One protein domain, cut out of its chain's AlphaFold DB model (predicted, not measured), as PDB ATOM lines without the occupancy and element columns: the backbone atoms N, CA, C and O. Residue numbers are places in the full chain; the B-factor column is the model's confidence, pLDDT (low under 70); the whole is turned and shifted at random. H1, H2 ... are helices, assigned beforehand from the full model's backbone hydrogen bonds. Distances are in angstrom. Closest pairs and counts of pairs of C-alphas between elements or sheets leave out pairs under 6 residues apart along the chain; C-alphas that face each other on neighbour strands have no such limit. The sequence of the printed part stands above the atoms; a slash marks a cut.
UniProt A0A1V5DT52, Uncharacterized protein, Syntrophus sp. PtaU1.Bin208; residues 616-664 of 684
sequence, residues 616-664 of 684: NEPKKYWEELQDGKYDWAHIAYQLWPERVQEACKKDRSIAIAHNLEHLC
ATOM      1  N   ASN A 616     109.980 -18.698 185.881       92.44
ATOM      2  CA  ASN A 616     108.959 -17.973 185.113       92.44
ATOM      3  C   ASN A 616     107.656 -18.758 184.883       92.44
ATOM      4  O   ASN A 616     106.643 -18.148 184.555       92.44
ATOM      5  N   GLU A 617     107.653 -20.086 185.028       95.06
ATOM      6  CA  GLU A 617     106.469 -20.916 184.743       95.06
ATOM      7  C   GLU A 617     105.229 -20.529 185.580       95.06
ATOM      8  O   GLU A 617     104.157 -20.408 184.990       95.06
ATOM      9  N   PRO A 618     105.320 -20.240 186.899       97.19
ATOM     10  CA  PRO A 618     104.154 -19.864 187.702       97.19
ATOM     11  C   PRO A 618     103.427 -18.618 187.182       97.19
ATOM     12  O   PRO A 618     102.216 -18.504 187.356       97.19
ATOM     13  N   LYS A 619     104.133 -17.713 186.489       97.44
ATOM     14  CA  LYS A 619     103.533 -16.518 185.882       97.44
ATOM     15  C   LYS A 619     102.498 -16.881 184.813       97.44
ATOM     16  O   LYS A 619     101.423 -16.293 184.789       97.44
ATOM     17  N   LYS A 620     102.791 -17.879 183.972       97.06
ATOM     18  CA  LYS A 620     101.842 -18.375 182.963       97.06
ATOM     19  C   LYS A 620     100.564 -18.881 183.635       97.06
ATOM     20  O   LYS A 620      99.469 -18.503 183.240       97.06
ATOM     21  N   TYR A 621     100.700 -19.691 184.684       97.25
ATOM     22  CA  TYR A 621      99.550 -20.237 185.410       97.25
ATOM     23  C   TYR A 621      98.773 -19.164 186.179       97.25
ATOM     24  O   TYR A 621      97.559 -19.285 186.329       97.25
ATOM     25  N   TRP A 622      99.439 -18.098 186.630       97.62
ATOM     26  CA  TRP A 622      98.782 -16.928 187.209       97.62
ATOM     27  C   TRP A 622      97.895 -16.209 186.186       97.62
ATOM     28  O   TRP A 622      96.732 -15.938 186.474       97.62
ATOM     29  N   GLU A 623      98.406 -15.967 184.978       97.75
ATOM     30  CA  GLU A 623      97.634 -15.377 183.875       97.75
ATOM     31  C   GLU A 623      96.446 -16.284 183.491       97.75
ATOM     32  O   GLU A 623      95.308 -15.832 183.387       97.75
ATOM     33  N   GLU A 624      96.658 -17.599 183.407       97.31
ATOM     34  CA  GLU A 624      95.594 -18.568 183.104       97.31
ATOM     35  C   GLU A 624      94.526 -18.686 184.214       97.31
ATOM     36  O   GLU A 624      93.348 -18.926 183.925       97.31
ATOM     37  N   LEU A 625      94.909 -18.480 185.480       96.12
ATOM     38  CA  LEU A 625      93.988 -18.347 186.614       96.12
ATOM     39  C   LEU A 625      93.133 -17.075 186.502       96.12
ATOM     40  O   LEU A 625      91.925 -17.122 186.763       96.12
ATOM     41  N   GLN A 626      93.733 -15.954 186.089       96.38
ATOM     42  CA  GLN A 626      93.024 -14.694 185.835       96.38
ATOM     43  C   GLN A 626      92.020 -14.831 184.681       96.38
ATOM     44  O   GLN A 626      90.905 -14.317 184.781       96.38
ATOM     45  N   ASP A 627      92.367 -15.608 183.656       96.00
ATOM     46  CA  ASP A 627      91.511 -15.890 182.497       96.00
ATOM     47  C   ASP A 627      90.372 -16.890 182.785       96.00
ATOM     48  O   ASP A 627      89.498 -17.094 181.942       96.00
ATOM     49  N   GLY A 628      90.355 -17.528 183.961       94.50
ATOM     50  CA  GLY A 628      89.298 -18.466 184.363       94.50
ATOM     51  C   GLY A 628      89.459 -19.892 183.830       94.50
ATOM     52  O   GLY A 628      88.513 -20.677 183.880       94.50
ATOM     53  N   LYS A 629      90.654 -20.286 183.358       95.25
ATOM     54  CA  LYS A 629      90.895 -21.660 182.866       95.25
ATOM     55  C   LYS A 629      90.766 -22.730 183.958       95.25
ATOM     56  O   LYS A 629      90.541 -23.899 183.647       95.25
ATOM     57  N   TYR A 630      90.903 -22.336 185.224       96.25
ATOM     58  CA  TYR A 630      90.946 -23.238 186.380       96.25
ATOM     59  C   TYR A 630      89.887 -22.904 187.432       96.25
ATOM     60  O   TYR A 630      90.149 -22.996 188.626       96.25
ATOM     61  N   ASP A 631      88.674 -22.537 187.015       95.56
ATOM     62  CA  ASP A 631      87.581 -22.211 187.947       95.56
ATOM     63  C   ASP A 631      87.156 -23.387 188.851       95.56
ATOM     64  O   ASP A 631      86.430 -23.185 189.819       95.56
ATOM     65  N   TRP A 632      87.627 -24.611 188.592       94.06
ATOM     66  CA  TRP A 632      87.486 -25.755 189.502       94.06
ATOM     67  C   TRP A 632      88.421 -25.695 190.723       94.06
ATOM     68  O   TRP A 632      88.153 -26.372 191.711       94.06
ATOM     69  N   ALA A 633      89.509 -24.919 190.670       95.75
ATOM     70  CA  ALA A 633      90.513 -24.839 191.729       95.75
ATOM     71  C   ALA A 633      90.042 -23.947 192.886       95.75
ATOM     72  O   ALA A 633      89.420 -22.901 192.677       95.75
ATOM     73  N   HIS A 634      90.382 -24.316 194.118       95.12
ATOM     74  CA  HIS A 634      89.990 -23.574 195.319       95.12
ATOM     75  C   HIS A 634      90.613 -22.178 195.344       95.12
ATOM     76  O   HIS A 634      89.962 -21.217 195.753       95.12
ATOM     77  N   ILE A 635      91.847 -22.040 194.860       95.75
ATOM     78  CA  ILE A 635      92.528 -20.749 194.771       95.75
ATOM     79  C   ILE A 635      91.807 -19.773 193.832       95.75
ATOM     80  O   ILE A 635      91.745 -18.577 194.113       95.75
ATOM     81  N   ALA A 636      91.180 -20.273 192.760       96.81
ATOM     82  CA  ALA A 636      90.381 -19.445 191.862       96.81
ATOM     83  C   ALA A 636      89.129 -18.903 192.571       96.81
ATOM     84  O   ALA A 636      88.797 -17.731 192.403       96.81
ATOM     85  N   TYR A 637      88.472 -19.720 193.406       96.62
ATOM     86  CA  TYR A 637      87.312 -19.289 194.194       96.62
ATOM     87  C   TYR A 637      87.672 -18.229 195.239       96.62
ATOM     88  O   TYR A 637      86.914 -17.284 195.439       96.62
ATOM     89  N   GLN A 638      88.837 -18.356 195.880       95.56
ATOM     90  CA  GLN A 638      89.311 -17.380 196.866       95.56
ATOM     91  C   GLN A 638      89.611 -16.015 196.236       95.56
ATOM     92  O   GLN A 638      89.301 -14.982 196.826       95.56
ATOM     93  N   LEU A 639      90.185 -16.009 195.031       95.25
ATOM     94  CA  LEU A 639      90.565 -14.785 194.325       95.25
ATOM     95  C   LEU A 639      89.394 -14.138 193.570       95.25
ATOM     96  O   LEU A 639      89.286 -12.912 193.538       95.25
ATOM     97  N   TRP A 640      88.514 -14.943 192.965       96.81
ATOM     98  CA  TRP A 640      87.403 -14.482 192.124       96.81
ATOM     99  C   TRP A 640      86.091 -15.231 192.430       96.81
ATOM    100  O   TRP A 640      85.566 -15.946 191.567       96.81
ATOM    101  N   PRO A 641      85.506 -15.051 193.629       96.19
ATOM    102  CA  PRO A 641      84.341 -15.821 194.069       96.19
ATOM    103  C   PRO A 641      83.121 -15.643 193.158       96.19
ATOM    104  O   PRO A 641      82.462 -16.624 192.823       96.19
ATOM    105  N   GLU A 642      82.833 -14.421 192.700       95.75
ATOM    106  CA  GLU A 642      81.683 -14.140 191.825       95.75
ATOM    107  C   GLU A 642      81.790 -14.870 190.476       95.75
ATOM    108  O   GLU A 642      80.823 -15.480 190.015       95.75
ATOM    109  N   ARG A 643      82.986 -14.870 189.867       95.38
ATOM    110  CA  ARG A 643      83.256 -15.559 188.594       95.38
ATOM    111  C   ARG A 643      83.033 -17.061 188.735       95.38
ATOM    112  O   ARG A 643      82.330 -17.666 187.928       95.38
ATOM    113  N   VAL A 644      83.592 -17.648 189.789       95.62
ATOM    114  CA  VAL A 644      83.485 -19.086 190.040       95.62
ATOM    115  C   VAL A 644      82.051 -19.484 190.407       95.62
ATOM    116  O   VAL A 644      81.582 -20.524 189.947       95.62
ATOM    117  N   GLN A 645      81.299 -18.660 191.148       95.00
ATOM    118  CA  GLN A 645      79.871 -18.903 191.400       95.00
ATOM    119  C   GLN A 645      79.064 -18.952 190.099       95.00
ATOM    120  O   GLN A 645      78.191 -19.809 189.949       95.00
ATOM    121  N   GLU A 646      79.375 -18.087 189.134       93.94
ATOM    122  CA  GLU A 646      78.734 -18.102 187.818       93.94
ATOM    123  C   GLU A 646      79.103 -19.356 187.005       93.94
ATOM    124  O   GLU A 646      78.247 -19.930 186.324       93.94
ATOM    125  N   ALA A 647      80.344 -19.840 187.119       92.44
ATOM    126  CA  ALA A 647      80.753 -21.127 186.555       92.44
ATOM    127  C   ALA A 647      79.990 -22.303 187.200       92.44
ATOM    128  O   ALA A 647      79.480 -23.169 186.484       92.44
ATOM    129  N   CYS A 648      79.809 -22.293 188.528       92.56
ATOM    130  CA  CYS A 648      79.055 -23.317 189.269       92.56
ATOM    131  C   CYS A 648      77.592 -23.440 188.811       92.56
ATOM    132  O   CYS A 648      77.027 -24.533 188.835       92.56
ATOM    133  N   LYS A 649      76.956 -22.348 188.366       92.12
ATOM    134  CA  LYS A 649      75.580 -22.407 187.835       92.12
ATOM    135  C   LYS A 649      75.478 -23.275 186.576       92.12
ATOM    136  O   LYS A 649      74.453 -23.930 186.371       92.12
ATOM    137  N   LYS A 650      76.537 -23.278 185.755       89.50
ATOM    138  CA  LYS A 650      76.601 -23.926 184.433       89.50
ATOM    139  C   LYS A 650      77.211 -25.326 184.478       89.50
ATOM    140  O   LYS A 650      76.779 -26.190 183.718       89.50
ATOM    141  N   ASP A 651      78.198 -25.545 185.344       88.56
ATOM    142  CA  ASP A 651      78.944 -26.797 185.464       88.56
ATOM    143  C   ASP A 651      78.781 -27.387 186.869       88.56
ATOM    144  O   ASP A 651      79.239 -26.841 187.878       88.56
ATOM    145  N   ARG A 652      78.118 -28.545 186.930       88.75
ATOM    146  CA  ARG A 652      77.830 -29.218 188.194       88.75
ATOM    147  C   ARG A 652      79.058 -29.889 188.796       88.75
ATOM    148  O   ARG A 652      79.130 -30.010 190.016       88.75
ATOM    149  N   SER A 653      80.014 -30.327 187.983       89.06
ATOM    150  CA  SER A 653      81.280 -30.853 188.487       89.06
ATOM    151  C   SER A 653      82.056 -29.755 189.223       89.06
ATOM    152  O   SER A 653      82.511 -29.988 190.341       89.06
ATOM    153  N   ILE A 654      82.138 -28.546 188.658       89.94
ATOM    154  CA  ILE A 654      82.758 -27.381 189.319       89.94
ATOM    155  C   ILE A 654      81.996 -27.011 190.600       89.94
ATOM    156  O   ILE A 654      82.600 -26.777 191.645       89.94
ATOM    157  N   ALA A 655      80.662 -27.040 190.568       90.81
ATOM    158  CA  ALA A 655      79.864 -26.771 191.761       90.81
ATOM    159  C   ALA A 655      80.092 -27.792 192.891       90.81
ATOM    160  O   ALA A 655      80.080 -27.415 194.063       90.81
ATOM    161  N   ILE A 656      80.316 -29.073 192.571       90.38
ATOM    162  CA  ILE A 656      80.668 -30.094 193.572       90.38
ATOM    163  C   ILE A 656      82.032 -29.786 194.199       90.38
ATOM    164  O   ILE A 656      82.146 -29.888 195.423       90.38
ATOM    165  N   ALA A 657      83.026 -29.380 193.398       89.94
ATOM    166  CA  ALA A 657      84.359 -29.022 193.890       89.94
ATOM    167  C   ALA A 657      84.273 -27.949 194.994       89.94
ATOM    168  O   ALA A 657      84.832 -28.113 196.078       89.94
ATOM    169  N   HIS A 658      83.437 -26.927 194.779       91.81
ATOM    170  CA  HIS A 658      83.256 -25.803 195.709       91.81
ATOM    171  C   HIS A 658      82.158 -25.992 196.770       91.81
ATOM    172  O   HIS A 658      81.964 -25.127 197.618       91.81
ATOM    173  N   ASN A 659      81.438 -27.121 196.781       90.69
ATOM    174  CA  ASN A 659      80.235 -27.349 197.611       90.69
ATOM    175  C   ASN A 659      79.087 -26.349 197.341       90.69
ATOM    176  O   ASN A 659      78.277 -26.043 198.217       90.69
ATOM    177  N   LEU A 660      78.985 -25.871 196.102       91.94
ATOM    178  CA  LEU A 660      77.994 -24.907 195.628       91.94
ATOM    179  C   LEU A 660      76.919 -25.554 194.738       91.94
ATOM    180  O   LEU A 660      76.295 -24.881 193.927       91.94
ATOM    181  N   GLU A 661      76.654 -26.856 194.906       88.81
ATOM    182  CA  GLU A 661      75.645 -27.596 194.118       88.81
ATOM    183  C   GLU A 661      74.247 -26.953 194.154       88.81
ATOM    184  O   GLU A 661      73.467 -27.109 193.217       88.81
ATOM    185  N   HIS A 662      73.927 -26.220 195.224       88.31
ATOM    186  CA  HIS A 662      72.663 -25.497 195.377       88.31
ATOM    187  C   HIS A 662      72.494 -24.332 194.385       88.31
ATOM    188  O   HIS A 662      71.375 -23.861 194.204       88.31
ATOM    189  N   LEU A 663      73.580 -23.877 193.749       86.25
ATOM    190  CA  LEU A 663      73.566 -22.837 192.721       86.25
ATOM    191  C   LEU A 663      73.349 -23.397 191.307       86.25
ATOM    192  O   LEU A 663      73.087 -22.623 190.393       86.25
ATOM    193  N   CYS A 664      73.466 -24.712 191.091       82.75
ATOM    194  CA  CYS A 664      73.363 -25.289 189.751       82.75
ATOM    195  C   CYS A 664      71.956 -25.147 189.163       82.75
ATOM    196  O   CYS A 664      70.983 -25.659 189.715       82.75
TER     197      CYS A 664
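Overview. This is residues 616 to 664 of the 684 residues of an uncharacterized protein of Syntrophus sp. PtaU1.Bin208 (UniProt A0A1V5DT52). An arm, the helix H1, leads to a small head of three short helices, H2, H3 and H4, whose centres make a triangle. H3 and H4 run opposite ways at a shallow tilt, and H2 stands about perpendicular to H4; H1 touches no helix, and it makes much of the length. The printed part has 49 residues, with four named helices in the order H1, H2, H3, H4 and no named strand, and its class is all helix. It is compact by its radius of gyration of the C-alphas, 11.0 A, and spans 38 by 16 by 15 A.

Along the chain. H1, residues 617 to 626, begins at C-alpha 617 (106.469, -20.916, 184.743) and is 14.9 A long. H2 is residues 634 to 639, 8.9 A. H3, residues 641 to 650, is 14.8 A long and begins at C-alpha 641 (84.341, -15.821, 194.069). H4, residues 652 to 658, 9.9 A, ends at C-alpha 658 (83.256, -25.803, 195.709).

Arrangement. H1 and H2 are close but not clearly touching; their closest C-alphas, of Leu 625 and Ala 636, are 6.5 A apart. They run the same way at a steep tilt of 69 degrees, only just short of about perpendicular. H1 is apart from H3 and H4. H2 and H3 touch only at the corner, closest at the C-alphas of Tyr 637 and Val 644, 5.7 A, opposite ways at a steep tilt of 51 degrees. H3 and H4 touch only at the corner, closest at the C-alphas of Cys 648 and Ala 655, 4.3 A, opposite ways at a shallow tilt of 29 degrees. H2 and H4 only just touch, with 3 pairs of C-alphas within 8 A; the closest, His 634 and His 658, are 7.1 A apart, and the lines stand about perpendicular at 75 degrees. In H2 and H4 every O i to N i+4 pair is within hydrogen-bond range; in H1 and H3, 5 of 6 are.

Size, cuts and confidence. The C-alphas farthest apart, of Asn 616 and His 662, are 38.5 A apart. The printed part has no cut. The links H2 to H3 and H3 to H4 are tight, and H1 to H2 is short. The mean pLDDT of the printed part is 93.6, and no printed residue is under 70.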